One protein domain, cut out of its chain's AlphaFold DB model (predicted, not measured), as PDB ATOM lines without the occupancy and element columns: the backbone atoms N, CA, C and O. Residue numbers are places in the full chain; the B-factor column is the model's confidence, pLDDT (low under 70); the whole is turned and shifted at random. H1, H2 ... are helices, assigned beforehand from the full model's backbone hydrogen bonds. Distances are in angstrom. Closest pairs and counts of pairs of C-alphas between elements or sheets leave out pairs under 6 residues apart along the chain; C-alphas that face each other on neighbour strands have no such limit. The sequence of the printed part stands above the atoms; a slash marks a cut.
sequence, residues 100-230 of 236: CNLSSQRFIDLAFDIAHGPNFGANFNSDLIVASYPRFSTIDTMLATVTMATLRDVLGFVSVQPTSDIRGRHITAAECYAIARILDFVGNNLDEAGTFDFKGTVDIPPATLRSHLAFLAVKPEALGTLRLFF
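AT A GLANCE: This is residues 100 to 230 of the 236 residues of an uncharacterized protein of Rhizobium sp. NFR07 (UniProt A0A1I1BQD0). Three long helices, H1, H4 and H5, lie side by side as a bundle along the longest axis, with H5 in the core, H1 and H4 together on one side of it, and the three short helices H6, H7 and H8 covering its other side. The short helices H2 and H3 lie on the side of H1 and H4 that is away from H6, H7 and H8, and the long link of residues 189 to 207 loops beyond the end of H5 and folds back to H6. The printed part has 131 residues with eight named helices, H1 to H8 in order along the chain, and no named strand; its class is all helix. It is compact, with a radius of gyration of the C-alphas of 14.2 A, and elongated, with spans of 46 by 29 by 19 A.

IN THESE COORDINATES: H1, residues 100 to 116, begins with C-alpha 100 at (32.539, 13.229, -24.639) and is 24.2 A long from first to last C-alpha. H2 is residues 127 to 131 and H3 residues 133 to 139. H4, residues 141 to 160, is 28.6 A long. H5, residues 166 to 188, is the longest helix at 32.9 A, with C-alpha 188 at (35.802, 20.262, -20.282). H6 is residues 208 to 215, H7 residues 220 to 223, and H8 residues 226 to 229, with C-alpha 229 at (31.803, 10.692, -8.365).

HOW THE PARTS SIT: H5 is the hub, touching five helices. H1 touches H5 at a shallow tilt of 16 degrees, opposite ways; the closest C-alphas, of Ser 104 and Ala 180, are 4.0 A apart. H4 and H5 form a helical hairpin at a shallow tilt of 25 degrees, opposite ways; H5 touches H4 with residues 172 to 179 alone, and the closest C-alphas, of Val 154 and Thr 172, are 6.3 A apart. H1 and H4 are near each other. H5 and H6 are a helical hairpin at a shallow tilt of 10 degrees, the closest C-alphas being those of Ala 174 and Leu 213, 6.1 A apart. H5 touches H7, closest at the C-alphas of Glu 175 and Leu 223, 6.0 A, and H8, closest at those of Ala 178 and Leu 226, 7.0 A. H3 and H4 are a helical hairpin at a shallow tilt of 31 degrees, closest at the C-alphas of Phe 136 and Ala 144, 4.8 A. H1 and H2 only just touch, with 3 pairs of C-alphas within 8 A, the closest those of Ser 103 and Ile 129, 5.7 A. Among the pairs that are apart are H1 and H6, and H2 and H5. In H1 to H6 every O i to N i+4 pair is within hydrogen-bond range; H7 and H8 are too short for such a pair.

THE WHOLE: The C-alphas farthest apart, of Ser 164 and Glu 192, are 46.9 A apart. The printed part has no cut. The link from H5 to H6, 19 residues, is long. The mean pLDDT of the printed part is 91.6, and residues 121 to 122, 161 to 163 and 202 are under 70.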
ATOM      1  N   CYS A 100      33.177  12.971 -25.930       96.06
ATOM      2  CA  CYS A 100      32.539  13.229 -24.639       96.06
ATOM      3  C   CYS A 100      31.235  14.021 -24.794       96.06
ATOM      4  O   CYS A 100      30.202  13.589 -24.288       96.06
ATOM      5  N   ASN A 101      31.257  15.126 -25.543       95.38
ATOM      6  CA  ASN A 101      30.088  15.987 -25.740       95.38
ATOM      7  C   ASN A 101      28.967  15.270 -26.495       95.38
ATOM      8  O   ASN A 101      27.809  15.312 -26.083       95.38
ATOM      9  N   LEU A 102      29.312  14.577 -27.579       95.19
ATOM     10  CA  LEU A 102      28.353  13.831 -28.384       95.19
ATOM     11  C   LEU A 102      27.703  12.712 -27.566       95.19
ATOM     12  O   LEU A 102      26.484  12.563 -27.580       95.19
ATOM     13  N   SER A 103      28.500  11.951 -26.814       95.38
ATOM     14  CA  SER A 103      27.974  10.864 -25.985       95.38
ATOM     15  C   SER A 103      27.168  11.386 -24.797       95.38
ATOM     16  O   SER A 103      26.117  10.830 -24.495       95.38
ATOM     17  N   SER A 104      27.594  12.491 -24.177       96.31
ATOM     18  CA  SER A 104      26.834  13.184 -23.133       96.31
ATOM     19  C   SER A 104      25.444  13.590 -23.631       96.31
ATOM     20  O   SER A 104      24.440  13.244 -23.007       96.31
ATOM     21  N   GLN A 105      25.363  14.218 -24.808       95.56
ATOM     22  CA  GLN A 105      24.087  14.573 -25.435       95.56
ATOM     23  C   GLN A 105      23.214  13.344 -25.704       95.56
ATOM     24  O   GLN A 105      22.025  13.372 -25.408       95.56
ATOM     25  N   ARG A 106      23.790  12.230 -26.174       93.75
ATOM     26  CA  ARG A 106      23.021  10.989 -26.374       93.75
ATOM     27  C   ARG A 106      22.442  10.425 -25.085       93.75
ATOM     28  O   ARG A 106      21.313   9.946 -25.105       93.75
ATOM     29  N   PHE A 107      23.174  10.491 -23.977       95.44
ATOM     30  CA  PHE A 107      22.635  10.091 -22.680       95.44
ATOM     31  C   PHE A 107      21.540  11.046 -22.192       95.44
ATOM     32  O   PHE A 107      20.565  10.578 -21.614       95.44
ATOM     33  N   ILE A 108      21.648  12.352 -22.456       95.19
ATOM     34  CA  ILE A 108      20.586  13.330 -22.154       95.19
ATOM     35  C   ILE A 108      19.320  13.026 -22.960       95.19
ATOM     36  O   ILE A 108      18.236  12.952 -22.380       95.19
ATOM     37  N   ASP A 109      19.457  12.812 -24.270       92.94
ATOM     38  CA  ASP A 109      18.344  12.465 -25.161       92.94
ATOM     39  C   ASP A 109      17.665  11.170 -24.697       92.94
ATOM     40  O   ASP A 109      16.440  11.095 -24.594       92.94
ATOM     41  N   LEU A 110      18.469  10.159 -24.354       92.56
ATOM     42  CA  LEU A 110      17.983   8.879 -23.850       92.56
ATOM     43  C   LEU A 110      17.297   9.019 -22.489       92.56
ATOM     44  O   LEU A 110      16.246   8.425 -22.277       92.56
ATOM     45  N   ALA A 111      17.852   9.810 -21.569       94.62
ATOM     46  CA  ALA A 111      17.232  10.085 -20.276       94.62
ATOM     47  C   ALA A 111      15.856  10.733 -20.451       94.62
ATOM     48  O   ALA A 111      14.891  10.342 -19.792       94.62
ATOM     49  N   PHE A 112      15.758  11.699 -21.368       93.06
ATOM     50  CA  PHE A 112      14.509  12.377 -21.673       93.06
ATOM     51  C   PHE A 112      13.469  11.412 -22.253       93.06
ATOM     52  O   PHE A 112      12.328  11.403 -21.781       93.06
ATOM     53  N   ASP A 113      13.864  10.570 -23.213       91.56
ATOM     54  CA  ASP A 113      12.992   9.561 -23.816       91.56
ATOM     55  C   ASP A 113      12.550   8.511 -22.784       91.56
ATOM     56  O   ASP A 113      11.361   8.238 -22.651       91.56
ATOM     57  N   ILE A 114      13.459   8.001 -21.945       91.31
ATOM     58  CA  ILE A 114      13.116   7.066 -20.861       91.31
ATOM     59  C   ILE A 114      12.142   7.704 -19.868       91.31
ATOM     60  O   ILE A 114      11.189   7.045 -19.453       91.31
ATOM     61  N   ALA A 115      12.319   8.971 -19.499       91.75
ATOM     62  CA  ALA A 115      11.451   9.632 -18.528       91.75
ATOM     63  C   ALA A 115      10.054   9.977 -19.084       91.75
ATOM     64  O   ALA A 115       9.072   9.856 -18.356       91.75
ATOM     65  N   HIS A 116       9.938  10.359 -20.362       88.56
ATOM     66  CA  HIS A 116       8.700  10.950 -20.910       88.56
ATOM     67  C   HIS A 116       8.092  10.187 -22.090       88.56
ATOM     68  O   HIS A 116       6.905  10.337 -22.381       88.56
ATOM     69  N   GLY A 117       8.885   9.380 -22.788       81.25
ATOM     70  CA  GLY A 117       8.491   8.693 -24.007       81.25
ATOM     71  C   GLY A 117       7.442   7.605 -23.745       81.25
ATOM     72  O   GLY A 117       7.589   6.824 -22.799       81.25
ATOM     73  N   PRO A 118       6.379   7.510 -24.565       74.69
ATOM     74  CA  PRO A 118       5.436   6.393 -24.501       74.69
ATOM     75  C   PRO A 118       6.048   5.085 -25.032       74.69
ATOM     76  O   PRO A 118       5.656   4.013 -24.585       74.69
ATOM     77  N   ASN A 119       7.034   5.186 -25.937       72.81
ATOM     78  CA  ASN A 119       7.776   4.080 -26.554       72.81
ATOM     79  C   ASN A 119       9.287   4.327 -26.420       72.81
ATOM     80  O   ASN A 119       9.990   4.494 -27.420       72.81
ATOM     81  N   PHE A 120       9.761   4.428 -25.180       74.69
ATOM     82  CA  PHE A 120      11.151   4.770 -24.906       74.69
ATOM     83  C   PHE A 120      12.117   3.711 -25.453       74.69
ATOM     84  O   PHE A 120      11.877   2.510 -25.341       74.69
ATOM     85  N   GLY A 121      13.209   4.165 -26.067       64.50
ATOM     86  CA  GLY A 121      14.290   3.312 -26.561       64.50
ATOM     87  C   GLY A 121      14.060   2.639 -27.919       64.50
ATOM     88  O   GLY A 121      15.002   2.064 -28.458       64.50
ATOM     89  N   ALA A 122      12.877   2.769 -28.535       69.38
ATOM     90  CA  ALA A 122      12.586   2.174 -29.848       69.38
ATOM     91  C   ALA A 122      13.488   2.706 -30.982       69.38
ATOM     92  O   ALA A 122      13.742   2.003 -31.955       69.38
ATOM     93  N   ASN A 123      13.985   3.939 -30.841       72.31
ATOM     94  CA  ASN A 123      14.852   4.602 -31.819       72.31
ATOM     95  C   ASN A 123      16.267   4.863 -31.286       72.31
ATOM     96  O   ASN A 123      17.040   5.584 -31.921       72.31
ATOM     97  N   PHE A 124      16.612   4.337 -30.107       81.06
ATOM     98  CA  PHE A 124      17.928   4.583 -29.539       81.06
ATOM     99  C   PHE A 124      18.978   3.746 -30.269       81.06
ATOM    100  O   PHE A 124      18.976   2.519 -30.193       81.06
ATOM    101  N   ASN A 125      19.895   4.424 -30.959       85.06
ATOM    102  CA  ASN A 125      21.071   3.787 -31.530       85.06
ATOM    103  C   ASN A 125      22.277   3.964 -30.589       85.06
ATOM    104  O   ASN A 125      22.833   5.059 -30.467       85.06
ATOM    105  N   SER A 126      22.703   2.865 -29.963       88.50
ATOM    106  CA  SER A 126      23.883   2.801 -29.098       88.50
ATOM    107  C   SER A 126      25.219   2.808 -29.848       88.50
ATOM    108  O   SER A 126      26.251   3.047 -29.221       88.50
ATOM    109  N   ASP A 127      25.227   2.561 -31.162       91.06
ATOM    110  CA  ASP A 127      26.437   2.372 -31.976       91.06
ATOM    111  C   ASP A 127      27.411   3.538 -31.844       91.06
ATOM    112  O   ASP A 127      28.619   3.339 -31.835       91.06
ATOM    113  N   LEU A 128      26.899   4.760 -31.691       89.38
ATOM    114  CA  LEU A 128      27.724   5.956 -31.559       89.38
ATOM    115  C   LEU A 128      28.506   5.991 -30.239       89.38
ATOM    116  O   LEU A 128      29.689   6.335 -30.220       89.38
ATOM    117  N   ILE A 129      27.856   5.609 -29.137       90.00
ATOM    118  CA  ILE A 129      28.496   5.532 -27.816       90.00
ATOM    119  C   ILE A 129      29.487   4.365 -27.809       90.00
ATOM    120  O   ILE A 129      30.604   4.501 -27.310       90.00
ATOM    121  N   VAL A 130      29.124   3.246 -28.443       93.50
ATOM    122  CA  VAL A 130      30.004   2.079 -28.586       93.50
ATOM    123  C   VAL A 130      31.230   2.396 -29.443       93.50
ATOM    124  O   VAL A 130      32.350   2.066 -29.058       93.50
ATOM    125  N   ALA A 131      31.055   3.104 -30.558       93.38
ATOM    126  CA  ALA A 131      32.145   3.551 -31.423       93.38
ATOM    127  C   ALA A 131      33.090   4.536 -30.715       93.38
ATOM    128  O   ALA A 131      34.275   4.590 -31.041       93.38
ATOM    129  N   SER A 132      32.591   5.270 -29.717       92.88
ATOM    130  CA  SER A 132      33.387   6.192 -28.898       92.88
ATOM    131  C   SER A 132      34.222   5.479 -27.821       92.88
ATOM    132  O   SER A 132      35.093   6.095 -27.209       92.88
ATOM    133  N   TYR A 133      34.033   4.169 -27.611       93.25
ATOM    134  CA  TYR A 133      34.743   3.394 -26.587       93.25
ATOM    135  C   TYR A 133      36.269   3.498 -26.635       93.25
ATOM    136  O   TYR A 133      36.866   3.758 -25.586       93.25
ATOM    137  N   PRO A 134      36.937   3.331 -27.798       94.19
ATOM    138  CA  PRO A 134      38.389   3.421 -27.840       94.19
ATOM    139  C   PRO A 134      38.867   4.795 -27.368       94.19
ATOM    140  O   PRO A 134      39.877   4.881 -26.674       94.19
ATOM    141  N   ARG A 135      38.099   5.856 -27.657       92.81
ATOM    142  CA  ARG A 135      38.401   7.217 -27.203       92.81
ATOM    143  C   ARG A 135      38.270   7.363 -25.698       92.81
ATOM    144  O   ARG A 135      39.181   7.894 -25.071       92.81
ATOM    145  N   PHE A 136      37.217   6.820 -25.096       94.62
ATOM    146  CA  PHE A 136      37.113   6.810 -23.638       94.62
ATOM    147  C   PHE A 136      38.275   6.059 -23.002       94.62
ATOM    148  O   PHE A 136      38.870   6.575 -22.069       94.62
ATOM    149  N   SER A 137      38.673   4.909 -23.557       95.19
ATOM    150  CA  SER A 137      39.790   4.134 -23.008       95.19
ATOM    151  C   SER A 137      41.138   4.861 -23.086       95.19
ATOM    152  O   SER A 137      41.982   4.650 -22.219       95.19
ATOM    153  N   THR A 138      41.332   5.732 -24.087       93.94
ATOM    154  CA  THR A 138      42.519   6.597 -24.181       93.94
ATOM    155  C   THR A 138      42.476   7.791 -23.233       93.94
ATOM    156  O   THR A 138      43.537   8.247 -22.824       93.94
ATOM    157  N   ILE A 139      41.281   8.287 -22.890       94.88
ATOM    158  CA  ILE A 139      41.116   9.350 -21.891       94.88
ATOM    159  C   ILE A 139      41.386   8.775 -20.500       94.88
ATOM    160  O   ILE A 139      42.256   9.274 -19.793       94.88
ATOM    161  N   ASP A 140      40.631   7.731 -20.140       95.75
ATOM    162  CA  ASP A 140      40.730   6.990 -18.886       95.75
ATOM    163  C   ASP A 140      39.978   5.640 -18.973       95.75
ATOM    164  O   ASP A 140      38.829   5.542 -19.417       95.75
ATOM    165  N   THR A 141      40.611   4.561 -18.511       95.38
ATOM    166  CA  THR A 141      40.033   3.205 -18.599       95.38
ATOM    167  C   THR A 141      38.832   2.992 -17.672       95.38
ATOM    168  O   THR A 141      37.921   2.223 -18.000       95.38
ATOM    169  N   MET A 142      38.787   3.685 -16.535       94.94
ATOM    170  CA  MET A 142      37.667   3.656 -15.602       94.94
ATOM    171  C   MET A 142      36.469   4.413 -16.177       94.94
ATOM    172  O   MET A 142      35.358   3.888 -16.112       94.94
ATOM    173  N   LEU A 143      36.685   5.559 -16.831       95.75
ATOM    174  CA  LEU A 143      35.625   6.280 -17.547       95.75
ATOM    175  C   LEU A 143      34.965   5.396 -18.613       95.75
ATOM    176  O   LEU A 143      33.737   5.312 -18.680       95.75
ATOM    177  N   ALA A 144      35.773   4.701 -19.419       96.00
ATOM    178  CA  ALA A 144      35.272   3.788 -20.446       96.00
ATOM    179  C   ALA A 144      34.435   2.652 -19.843       96.00
ATOM    180  O   ALA A 144      33.359   2.327 -20.348       96.00
ATOM    181  N   THR A 145      34.911   2.081 -18.735       95.62
ATOM    182  CA  THR A 145      34.241   0.982 -18.032       95.62
ATOM    183  C   THR A 145      32.911   1.430 -17.434       95.62
ATOM    184  O   THR A 145      31.901   0.759 -17.630       95.62
ATOM    185  N   VAL A 146      32.891   2.572 -16.740       95.69
ATOM    186  CA  VAL A 146      31.679   3.133 -16.125       95.69
ATOM    187  C   VAL A 146      30.648   3.482 -17.199       95.69
ATOM    188  O   VAL A 146      29.501   3.060 -17.097       95.69
ATOM    189  N   THR A 147      31.069   4.151 -18.276       96.31
ATOM    190  CA  THR A 147      30.180   4.523 -19.389       96.31
ATOM    191  C   THR A 147      29.555   3.290 -20.045       96.31
ATOM    192  O   THR A 147      28.353   3.265 -20.302       96.31
ATOM    193  N   MET A 148      30.349   2.241 -20.284       96.31
ATOM    194  CA  MET A 148      29.857   0.998 -20.885       96.31
ATOM    195  C   MET A 148      28.979   0.173 -19.953       96.31
ATOM    196  O   MET A 148      28.002  -0.421 -20.410       96.31
ATOM    197  N   ALA A 149      29.306   0.134 -18.661       96.44
ATOM    198  CA  ALA A 149      28.477  -0.528 -17.666       96.44
ATOM    199  C   ALA A 149      27.090   0.124 -17.616       96.44
ATOM    200  O   ALA A 149      26.095  -0.572 -17.797       96.44
ATOM    201  N   THR A 150      27.026   1.456 -17.505       95.69
ATOM    202  CA  THR A 150      25.748   2.176 -17.508       95.69
ATOM    203  C   THR A 150      25.006   2.005 -18.828       95.69
ATOM    204  O   THR A 150      23.811   1.737 -18.813       95.69
ATOM    205  N   LEU A 151      25.686   2.083 -19.978       95.56
ATOM    206  CA  LEU A 151      25.041   1.841 -21.273       95.56
ATOM    207  C   LEU A 151      24.387   0.454 -21.331       95.56
ATOM    208  O   LEU A 151      23.241   0.329 -21.759       95.56
ATOM    209  N   ARG A 152      25.099  -0.587 -20.890       95.06
ATOM    210  CA  ARG A 152      24.580  -1.957 -20.862       95.06
ATOM    211  C   ARG A 152      23.378  -2.084 -19.931       95.06
ATOM    212  O   ARG A 152      22.402  -2.727 -20.306       95.06
ATOM    213  N   ASP A 153      23.449  -1.488 -18.747       93.69
ATOM    214  CA  ASP A 153      22.383  -1.574 -17.751       93.69
ATOM    215  C   ASP A 153      21.121  -0.841 -18.247       93.69
ATOM    216  O   ASP A 153      20.018  -1.386 -18.174       93.69
ATOM    217  N   VAL A 154      21.286   0.318 -18.899       92.12
ATOM    218  CA  VAL A 154      20.195   1.062 -19.551       92.12
ATOM    219  C   VAL A 154      19.592   0.276 -20.721       92.12
ATOM    220  O   VAL A 154      18.372   0.186 -20.837       92.12
ATOM    221  N   LEU A 155      20.407  -0.340 -21.583       91.38
ATOM    222  CA  LEU A 155      19.906  -1.177 -22.683       91.38
ATOM    223  C   LEU A 155      19.175  -2.430 -22.170       91.38
ATOM    224  O   LEU A 155      18.149  -2.831 -22.725       91.38
ATOM    225  N   GLY A 156      19.671  -3.035 -21.089       90.62
ATOM    226  CA  GLY A 156      19.001  -4.138 -20.400       90.62
ATOM    227  C   GLY A 156      17.642  -3.715 -19.843       90.62
ATOM    228  O   GLY A 156      16.652  -4.424 -20.009       90.62
ATOM    229  N   PHE A 157      17.567  -2.522 -19.257       90.00
ATOM    230  CA  PHE A 157      16.319  -1.938 -18.781       90.00
ATOM    231  C   PHE A 157      15.317  -1.706 -19.922       90.00
ATOM    232  O   PHE A 157      14.177  -2.164 -19.847       90.00
ATOM    233  N   VAL A 158      15.756  -1.050 -21.002       86.75
ATOM    234  CA  VAL A 158      14.927  -0.714 -22.173       86.75
ATOM    235  C   VAL A 158      14.388  -1.962 -22.878       86.75
ATOM    236  O   VAL A 158      13.264  -1.951 -23.370       86.75
ATOM    237  N   SER A 159      15.163  -3.048 -22.924       83.69
ATOM    238  CA  SER A 159      14.766  -4.281 -23.618       83.69
ATOM    239  C   SER A 159      13.808  -5.178 -22.827       83.69
ATOM    240  O   SER A 159      13.099  -5.979 -23.435       83.69
ATOM    241  N   VAL A 160      13.780  -5.073 -21.493       80.62
ATOM    242  CA  VAL A 160      13.080  -6.038 -20.624       80.62
ATOM    243  C   VAL A 160      11.879  -5.433 -19.898       80.62
ATOM    244  O   VAL A 160      10.911  -6.151 -19.637       80.62
ATOM    245  N   GLN A 161      11.917  -4.153 -19.519       69.75
ATOM    246  CA  GLN A 161      10.929  -3.633 -18.576       69.75
ATOM    247  C   GLN A 161       9.581  -3.244 -19.208       69.75
ATOM    248  O   GLN A 161       9.538  -2.599 -20.258       69.75
ATOM    249  N   PRO A 162       8.456  -3.554 -18.531       63.94
ATOM    250  CA  PRO A 162       7.148  -3.049 -18.920       63.94
ATOM    251  C   PRO A 162       7.086  -1.528 -18.731       63.94
ATOM    252  O   PRO A 162       7.571  -0.983 -17.740       63.94
ATOM    253  N   THR A 163       6.408  -0.838 -19.648       67.44
ATOM    254  CA  THR A 163       6.264   0.633 -19.667       67.44
ATOM    255  C   THR A 163       5.615   1.234 -18.409       67.44
ATOM    256  O   THR A 163       5.627   2.455 -18.234       67.44
ATOM    257  N   SER A 164       5.068   0.392 -17.525       77.31
ATOM    258  CA  SER A 164       4.386   0.754 -16.284       77.31
ATOM    259  C   SER A 164       5.299   0.966 -15.067       77.31
ATOM    260  O   SER A 164       4.826   1.541 -14.085       77.31
ATOM    261  N   ASP A 165       6.581   0.568 -15.088       87.88
ATOM    262  CA  ASP A 165       7.512   0.824 -13.970       87.88
ATOM    263  C   ASP A 165       8.065   2.261 -14.002       87.88
ATOM    264  O   ASP A 165       9.195   2.534 -14.410       87.88
ATOM    265  N   ILE A 166       7.243   3.217 -13.558       89.44
ATOM    266  CA  ILE A 166       7.590   4.649 -13.526       89.44
ATOM    267  C   ILE A 166       8.836   4.903 -12.668       89.44
ATOM    268  O   ILE A 166       9.696   5.706 -13.031       89.44
ATOM    269  N   ARG A 167       8.960   4.209 -11.529       92.56
ATOM    270  CA  ARG A 167      10.090   4.407 -10.616       92.56
ATOM    271  C   ARG A 167      11.386   3.909 -11.243       92.56
ATOM    272  O   ARG A 167      12.381   4.627 -11.177       92.56
ATOM    273  N   GLY A 168      11.367   2.720 -11.847       91.88
ATOM    274  CA  GLY A 168      12.497   2.191 -12.604       91.88
ATOM    275  C   GLY A 168      12.941   3.168 -13.688       91.88
ATOM    276  O   GLY A 168      14.111   3.533 -13.741       91.88
ATOM    277  N   ARG A 169      11.994   3.698 -14.474       92.56
ATOM    278  CA  ARG A 169      12.283   4.659 -15.554       92.56
ATOM    279  C   ARG A 169      12.981   5.911 -15.045       92.56
ATOM    280  O   ARG A 169      13.969   6.344 -15.627       92.56
ATOM    281  N   HIS A 170      12.486   6.489 -13.954       95.12
ATOM    282  CA  HIS A 170      13.077   7.692 -13.379       95.12
ATOM    283  C   HIS A 170      14.496   7.440 -12.854       95.12
ATOM    284  O   HIS A 170      15.364   8.290 -13.041       95.12
ATOM    285  N   ILE A 171      14.753   6.282 -12.235       95.88
ATOM    286  CA  ILE A 171      16.098   5.912 -11.766       95.88
ATOM    287  C   ILE A 171      17.046   5.730 -12.958       95.88
ATOM    288  O   ILE A 171      18.102   6.352 -12.985       95.88
ATOM    289  N   THR A 172      16.644   4.980 -13.982       95.12
ATOM    290  CA  THR A 172      17.462   4.769 -15.187       95.12
ATOM    291  C   THR A 172      17.731   6.085 -15.931       95.12
ATOM    292  O   THR A 172      18.853   6.355 -16.352       95.12
ATOM    293  N   ALA A 173      16.731   6.967 -16.048       95.75
ATOM    294  CA  ALA A 173      16.916   8.302 -16.620       95.75
ATOM    295  C   ALA A 173      17.892   9.154 -15.788       95.75
ATOM    296  O   ALA A 173      18.729   9.869 -16.340       95.75
ATOM    297  N   ALA A 174      17.823   9.058 -14.460       97.69
ATOM    298  CA  ALA A 174      18.745   9.730 -13.556       97.69
ATOM    299  C   ALA A 174      20.197   9.234 -13.712       97.69
ATOM    300  O   ALA A 174      21.117  10.054 -13.706       97.69
ATOM    301  N   GLU A 175      20.414   7.931 -13.909       97.19
ATOM    302  CA  GLU A 175      21.736   7.360 -14.208       97.19
ATOM    303  C   GLU A 175      22.296   7.878 -15.539       97.19
ATOM    304  O   GLU A 175      23.462   8.274 -15.608       97.19
ATOM    305  N   CYS A 176      21.456   7.972 -16.576       96.81
ATOM    306  CA  CYS A 176      21.829   8.588 -17.849       96.81
ATOM    307  C   CYS A 176      22.259  10.055 -17.669       96.81
ATOM    308  O   CYS A 176      23.312  10.452 -18.171       96.81
ATOM    309  N   TYR A 177      21.502  10.861 -16.914       97.88
ATOM    310  CA  TYR A 177      21.901  12.241 -16.613       97.88
ATOM    311  C   TYR A 177      23.214  12.319 -15.824       97.88
ATOM    312  O   TYR A 177      24.016  13.223 -16.064       97.88
ATOM    313  N   ALA A 178      23.456  11.382 -14.904       97.56
ATOM    314  CA  ALA A 178      24.699  11.326 -14.145       97.56
ATOM    315  C   ALA A 178      25.903  11.051 -15.063       97.56
ATOM    316  O   ALA A 178      26.885  11.793 -15.024       97.56
ATOM    317  N   ILE A 179      25.816  10.055 -15.949       97.44
ATOM    318  CA  ILE A 179      26.880   9.783 -16.928       97.44
ATOM    319  C   ILE A 179      27.069  10.939 -17.903       97.44
ATOM    320  O   ILE A 179      28.208  11.315 -18.176       97.44
ATOM    321  N   ALA A 180      25.988  11.549 -18.386       97.38
ATOM    322  CA  ALA A 180      26.087  12.721 -19.244       97.38
ATOM    323  C   ALA A 180      26.877  13.850 -18.570       97.38
ATOM    324  O   ALA A 180      27.750  14.455 -19.197       97.38
ATOM    325  N   ARG A 181      26.618  14.095 -17.280       96.88
ATOM    326  CA  ARG A 181      27.342  15.103 -16.504       96.88
ATOM    327  C   ARG A 181      28.810  14.736 -16.297       96.88
ATOM    328  O   ARG A 181      29.660  15.614 -16.412       96.88
ATOM    329  N   ILE A 182      29.111  13.467 -16.022       96.81
ATOM    330  CA  ILE A 182      30.492  12.973 -15.920       96.81
ATOM    331  C   ILE A 182      31.240  13.210 -17.236       96.81
ATOM    332  O   ILE A 182      32.321  13.789 -17.225       96.81
ATOM    333  N   LEU A 183      30.656  12.814 -18.369       96.88
ATOM    334  CA  LEU A 183      31.275  12.962 -19.688       96.88
ATOM    335  C   LEU A 183      31.498  14.430 -20.061       96.88
ATOM    336  O   LEU A 183      32.570  14.770 -20.553       96.88
ATOM    337  N   ASP A 184      30.519  15.294 -19.795       97.12
ATOM    338  CA  ASP A 184      30.636  16.741 -20.000       97.12
ATOM    339  C   ASP A 184      31.741  17.347 -19.119       97.12
ATOM    340  O   ASP A 184      32.596  18.093 -19.599       97.12
ATOM    341  N   PHE A 185      31.796  16.981 -17.835       96.50
ATOM    342  CA  PHE A 185      32.850  17.452 -16.940       96.50
ATOM    343  C   PHE A 185      34.238  16.993 -17.398       96.50
ATOM    344  O   PHE A 185      35.148  17.817 -17.476       96.50
ATOM    345  N   VAL A 186      34.400  15.711 -17.741       96.69
ATOM    346  CA  VAL A 186      35.673  15.186 -18.249       96.69
ATOM    347  C   VAL A 186      36.073  15.912 -19.528       96.69
ATOM    348  O   VAL A 186      37.193  16.406 -19.604       96.69
ATOM    349  N   GLY A 187      35.160  16.051 -20.495       96.31
ATOM    350  CA  GLY A 187      35.426  16.736 -21.762       96.31
ATOM    351  C   GLY A 187      35.937  18.166 -21.570       96.31
ATOM    352  O   GLY A 187      36.877  18.583 -22.246       96.31
ATOM    353  N   ASN A 188      35.391  18.892 -20.594       96.00
ATOM    354  CA  ASN A 188      35.802  20.262 -20.282       96.00
ATOM    355  C   ASN A 188      37.126  20.365 -19.497       96.00
ATOM    356  O   ASN A 188      37.711  21.446 -19.454       96.00
ATOM    357  N   ASN A 189      37.618  19.272 -18.904       96.38
ATOM    358  CA  ASN A 189      38.807  19.260 -18.042       96.38
ATOM    359  C   ASN A 189      39.964  18.398 -18.585       96.38
ATOM    360  O   ASN A 189      40.893  18.081 -17.845       96.38
ATOM    361  N   LEU A 190      39.943  18.032 -19.872       95.81
ATOM    362  CA  LEU A 190      41.037  17.289 -20.508       95.81
ATOM    363  C   LEU A 190      42.355  18.082 -20.502       95.81
ATOM    364  O   LEU A 190      42.385  19.281 -20.816       95.81
ATOM    365  N   ASP A 191      43.462  17.385 -20.246       94.50
ATOM    366  CA  ASP A 191      44.819  17.937 -20.321       94.50
ATOM    367  C   ASP A 191      45.251  18.251 -21.776       94.50
ATOM    368  O   ASP A 191      44.455  18.206 -22.721       94.50
ATOM    369  N   GLU A 192      46.508  18.645 -21.998       90.81
ATOM    370  CA  GLU A 192      47.027  18.908 -23.354       90.81
ATOM    371  C   GLU A 192      47.166  17.642 -24.216       90.81
ATOM    372  O   GLU A 192      47.134  17.739 -25.445       90.81
ATOM    373  N   ALA A 193      47.291  16.471 -23.589       88.94
ATOM    374  CA  ALA A 193      47.379  15.175 -24.252       88.94
ATOM    375  C   ALA A 193      45.997  14.579 -24.589       88.94
ATOM    376  O   ALA A 193      45.924  13.600 -25.330       88.94
ATOM    377  N   GLY A 194      44.910  15.175 -24.087       91.69
ATOM    378  CA  GLY A 194      43.558  14.640 -24.223       91.69
ATOM    379  C   GLY A 194      43.249  13.520 -23.227       91.69
ATOM    380  O   GLY A 194      42.399  12.683 -23.517       91.69
ATOM    381  N   THR A 195      43.933  13.484 -22.082       93.69
ATOM    382  CA  THR A 195      43.697  12.537 -20.985       93.69
ATOM    383  C   THR A 195      43.095  13.231 -19.765       93.69
ATOM    384  O   THR A 195      43.083  14.464 -19.670       93.69
ATOM    385  N   PHE A 196      42.535  12.439 -18.850       95.38
ATOM    386  CA  PHE A 196      41.951  12.925 -17.603       95.38
ATOM    387  C   PHE A 196      42.112  11.869 -16.509       95.38
ATOM    388  O   PHE A 196      41.705  10.732 -16.709       95.38
ATOM    389  N   ASP A 197      42.659  12.224 -15.345       93.88
ATOM    390  CA  ASP A 197      42.757  11.286 -14.218       93.88
ATOM    391  C   ASP A 197      41.399  11.146 -13.517       93.88
ATOM    392  O   ASP A 197      41.096  11.816 -12.522       93.88
ATOM    393  N   PHE A 198      40.553  10.269 -14.061       91.88
ATOM    394  CA  PHE A 198      39.209  10.042 -13.539       91.88
ATOM    395  C   PHE A 198      39.234   9.372 -12.163       91.88
ATOM    396  O   PHE A 198      38.377   9.638 -11.325       91.88
ATOM    397  N   LYS A 199      40.230   8.521 -11.906       88.31
ATOM    398  CA  LYS A 199      40.363   7.797 -10.637       88.31
ATOM    399  C   LYS A 199      40.820   8.710  -9.496       88.31
ATOM    400  O   LYS A 199      40.400   8.503  -8.358       88.31
ATOM    401  N   GLY A 200      41.700   9.665  -9.788       86.25
ATOM    402  CA  GLY A 200      42.185  10.654  -8.828       86.25
ATOM    403  C   GLY A 200      41.197  11.792  -8.566       86.25
ATOM    404  O   GLY A 200      41.260  12.415  -7.506       86.25
ATOM    405  N   THR A 201      40.268  12.042  -9.494       83.81
ATOM    406  CA  THR A 201      39.270  13.105  -9.349       83.81
ATOM    407  C   THR A 201      38.042  12.601  -8.603       83.81
ATOM    408  O   THR A 201      37.131  12.001  -9.171       83.81
ATOM    409  N   VAL A 202      38.006  12.884  -7.309       68.88
ATOM    410  CA  VAL A 202      36.777  12.859  -6.513       68.88
ATOM    411  C   VAL A 202      36.262  14.301  -6.499       68.88
ATOM    412  O   VAL A 202      37.085  15.210  -6.499       68.88
ATOM    413  N   ASP A 203      34.944  14.511  -6.533       87.38
ATOM    414  CA  ASP A 203      34.277  15.828  -6.409       87.38
ATOM    415  C   ASP A 203      33.828  16.513  -7.718       87.38
ATOM    416  O   ASP A 203      33.975  17.722  -7.902       87.38
ATOM    417  N   ILE A 204      33.188  15.772  -8.633       93.88
ATOM    418  CA  ILE A 204      32.506  16.392  -9.782       93.88
ATOM    419  C   ILE A 204      31.310  17.221  -9.275       93.88
ATOM    420  O   ILE A 204      30.427  16.675  -8.603       93.88
ATOM    421  N   PRO A 205      31.203  18.520  -9.613       94.56
ATOM    422  CA  PRO A 205      30.069  19.329  -9.196       94.56
ATOM    423  C   PRO A 205      28.793  18.858  -9.912       94.56
ATOM    424  O   PRO A 205      28.756  18.799 -11.155       94.56
ATOM    425  N   PRO A 206      27.726  18.524  -9.161       92.12
ATOM    426  CA  PRO A 206      26.517  17.944  -9.729       92.12
ATOM    427  C   PRO A 206      25.757  18.933 -10.625       92.12
ATOM    428  O   PRO A 206      25.103  18.485 -11.561       92.12
ATOM    429  N   ALA A 207      25.864  20.251 -10.410       91.44
ATOM    430  CA  ALA A 207      25.269  21.288 -11.261       91.44
ATOM    431  C   ALA A 207      23.813  20.958 -11.688       91.44
ATOM    432  O   ALA A 207      22.944  20.695 -10.848       91.44
ATOM    433  N   THR A 208      23.552  20.895 -12.999       92.31
ATOM    434  CA  THR A 208      22.242  20.591 -13.610       92.31
ATOM    435  C   THR A 208      21.690  19.201 -13.268       92.31
ATOM    436  O   THR A 208      20.482  18.974 -13.378       92.31
ATOM    437  N   LEU A 209      22.520  18.270 -12.778       95.19
ATOM    438  CA  LEU A 209      22.067  16.955 -12.324       95.19
ATOM    439  C   LEU A 209      21.073  17.080 -11.166       95.19
ATOM    440  O   LEU A 209      20.077  16.363 -11.145       95.19
ATOM    441  N   ARG A 210      21.279  18.018 -10.228       95.00
ATOM    442  CA  ARG A 210      20.364  18.196  -9.084       95.00
ATOM    443  C   ARG A 210      18.955  18.558  -9.533       95.00
ATOM    444  O   ARG A 210      17.992  18.006  -9.006       95.00
ATOM    445  N   SER A 211      18.836  19.466 -10.502       94.62
ATOM    446  CA  SER A 211      17.538  19.852 -11.057       94.62
ATOM    447  C   SER A 211      16.858  18.685 -11.766       94.62
ATOM    448  O   SER A 211      15.662  18.489 -11.569       94.62
ATOM    449  N   HIS A 212      17.605  17.871 -12.519       95.94
ATOM    450  CA  HIS A 212      17.043  16.688 -13.176       95.94
ATOM    451  C   HIS A 212      16.588  15.629 -12.163       95.94
ATOM    452  O   HIS A 212      15.484  15.108 -12.279       95.94
ATOM    453  N   LEU A 213      17.381  15.361 -11.123       96.19
ATOM    454  CA  LEU A 213      17.008  14.437 -10.046       96.19
ATOM    455  C   LEU A 213      15.758  14.898  -9.292       96.19
ATOM    456  O   LEU A 213      14.855  14.098  -9.047       96.19
ATOM    457  N   ALA A 214      15.683  16.191  -8.963       95.88
ATOM    458  CA  ALA A 214      14.521  16.776  -8.304       95.88
ATOM    459  C   ALA A 214      13.263  16.666  -9.177       95.88
ATOM    460  O   ALA A 214      12.210  16.271  -8.679       95.88
ATOM    461  N   PHE A 215      13.386  16.954 -10.474       95.94
ATOM    462  CA  PHE A 215      12.298  16.817 -11.441       95.94
ATOM    463  C   PHE A 215      11.801  15.367 -11.554       95.94
ATOM    464  O   PHE A 215      10.597  15.125 -11.560       95.94
ATOM    465  N   LEU A 216      12.714  14.393 -11.557       96.12
ATOM    466  CA  LEU A 216      12.388  12.964 -11.592       96.12
ATOM    467  C   LEU A 216      11.945  12.400 -10.227       96.12
ATOM    468  O   LEU A 216      11.612  11.219 -10.132       96.12
ATOM    469  N   ALA A 217      11.940  13.208  -9.162       96.88
ATOM    470  CA  ALA A 217      11.716  12.767  -7.783       96.88
ATOM    471  C   ALA A 217      12.653  11.617  -7.339       96.88
ATOM    472  O   ALA A 217      12.281  10.763  -6.529       96.88
ATOM    473  N   VAL A 218      13.887  11.601  -7.854       97.25
ATOM    474  CA  VAL A 218      14.919  10.606  -7.537       97.25
ATOM    475  C   VAL A 218      15.908  11.204  -6.545       97.25
ATOM    476  O   VAL A 218      16.432  12.296  -6.748       97.25
ATOM    477  N   LYS A 219      16.183  10.485  -5.454       96.75
ATOM    478  CA  LYS A 219      17.212  10.902  -4.497       96.75
ATOM    479  C   LYS A 219      18.606  10.454  -4.962       96.75
ATOM    480  O   LYS A 219      18.700   9.388  -5.570       96.75
ATOM    481  N   PRO A 220      19.686  11.187  -4.637       95.75
ATOM    482  CA  PRO A 220      21.051  10.824  -5.034       95.75
ATOM    483  C   PRO A 220      21.480   9.403  -4.643       95.75
ATOM    484  O   PRO A 220      22.270   8.781  -5.345       95.75
ATOM    485  N   GLU A 221      20.950   8.850  -3.547       96.56
ATOM    486  CA  GLU A 221      21.268   7.489  -3.102       96.56
ATOM    487  C   GLU A 221      20.795   6.413  -4.087       96.56
ATOM    488  O   GLU A 221      21.347   5.315  -4.101       96.56
ATOM    489  N   ALA A 222      19.804   6.725  -4.927       96.12
ATOM    490  CA  ALA A 222      19.306   5.810  -5.946       96.12
ATOM    491  C   ALA A 222      20.270   5.641  -7.134       96.12
ATOM    492  O   ALA A 222      20.119   4.678  -7.870       96.12
ATOM    493  N   LEU A 223      21.274   6.518  -7.291       95.38
ATOM    494  CA  LEU A 223      22.298   6.424  -8.345       95.38
ATOM    495  C   LEU A 223      23.378   5.360  -8.067       95.38
ATOM    496  O   LEU A 223      24.339   5.228  -8.825       95.38
ATOM    497  N   GLY A 224      23.289   4.644  -6.941       94.38
ATOM    498  CA  GLY A 224      24.212   3.560  -6.610       94.38
ATOM    499  C   GLY A 224      25.670   4.020  -6.531       94.38
ATOM    500  O   GLY A 224      26.019   4.889  -5.729       94.38
ATOM    501  N   THR A 225      26.537   3.414  -7.343       93.06
ATOM    502  CA  THR A 225      27.975   3.725  -7.396       93.06
ATOM    503  C   THR A 225      28.268   5.058  -8.077       93.06
ATOM    504  O   THR A 225      29.241   5.711  -7.704       93.06
ATOM    505  N   LEU A 226      27.412   5.514  -9.001       94.62
ATOM    506  CA  LEU A 226      27.613   6.780  -9.711       94.62
ATOM    507  C   LEU A 226      27.582   7.980  -8.765       94.62
ATOM    508  O   LEU A 226      28.251   8.978  -9.014       94.62
ATOM    509  N   ARG A 227      26.872   7.871  -7.634       95.19
ATOM    510  CA  ARG A 227      26.815   8.938  -6.626       95.19
ATOM    511  C   ARG A 227      28.191   9.308  -6.070       95.19
ATOM    512  O   ARG A 227      28.345  10.427  -5.597       95.19
ATOM    513  N   LEU A 228      29.148   8.373  -6.081       94.00
ATOM    514  CA  LEU A 228      30.470   8.542  -5.472       94.00
ATOM    515  C   LEU A 228      31.371   9.490  -6.269       94.00
ATOM    516  O   LEU A 228      32.354   9.974  -5.722       94.00
ATOM    517  N   PHE A 229      31.038   9.766  -7.531       94.38
ATOM    518  CA  PHE A 229      31.803  10.692  -8.365       94.38
ATOM    519  C   PHE A 229      31.449  12.160  -8.117       94.38
ATOM    520  O   PHE A 229      32.178  13.036  -8.573       94.38
ATOM    521  N   PHE A 230      30.346  12.440  -7.418       95.19
ATOM    522  CA  PHE A 230      29.829  13.797  -7.270       95.19
ATOM    523  C   PHE A 230      30.015  14.347  -5.860       95.19
ATOM    524  O   PHE A 230      29.730  13.660  -4.876       95.19
TER     525      PHE A 230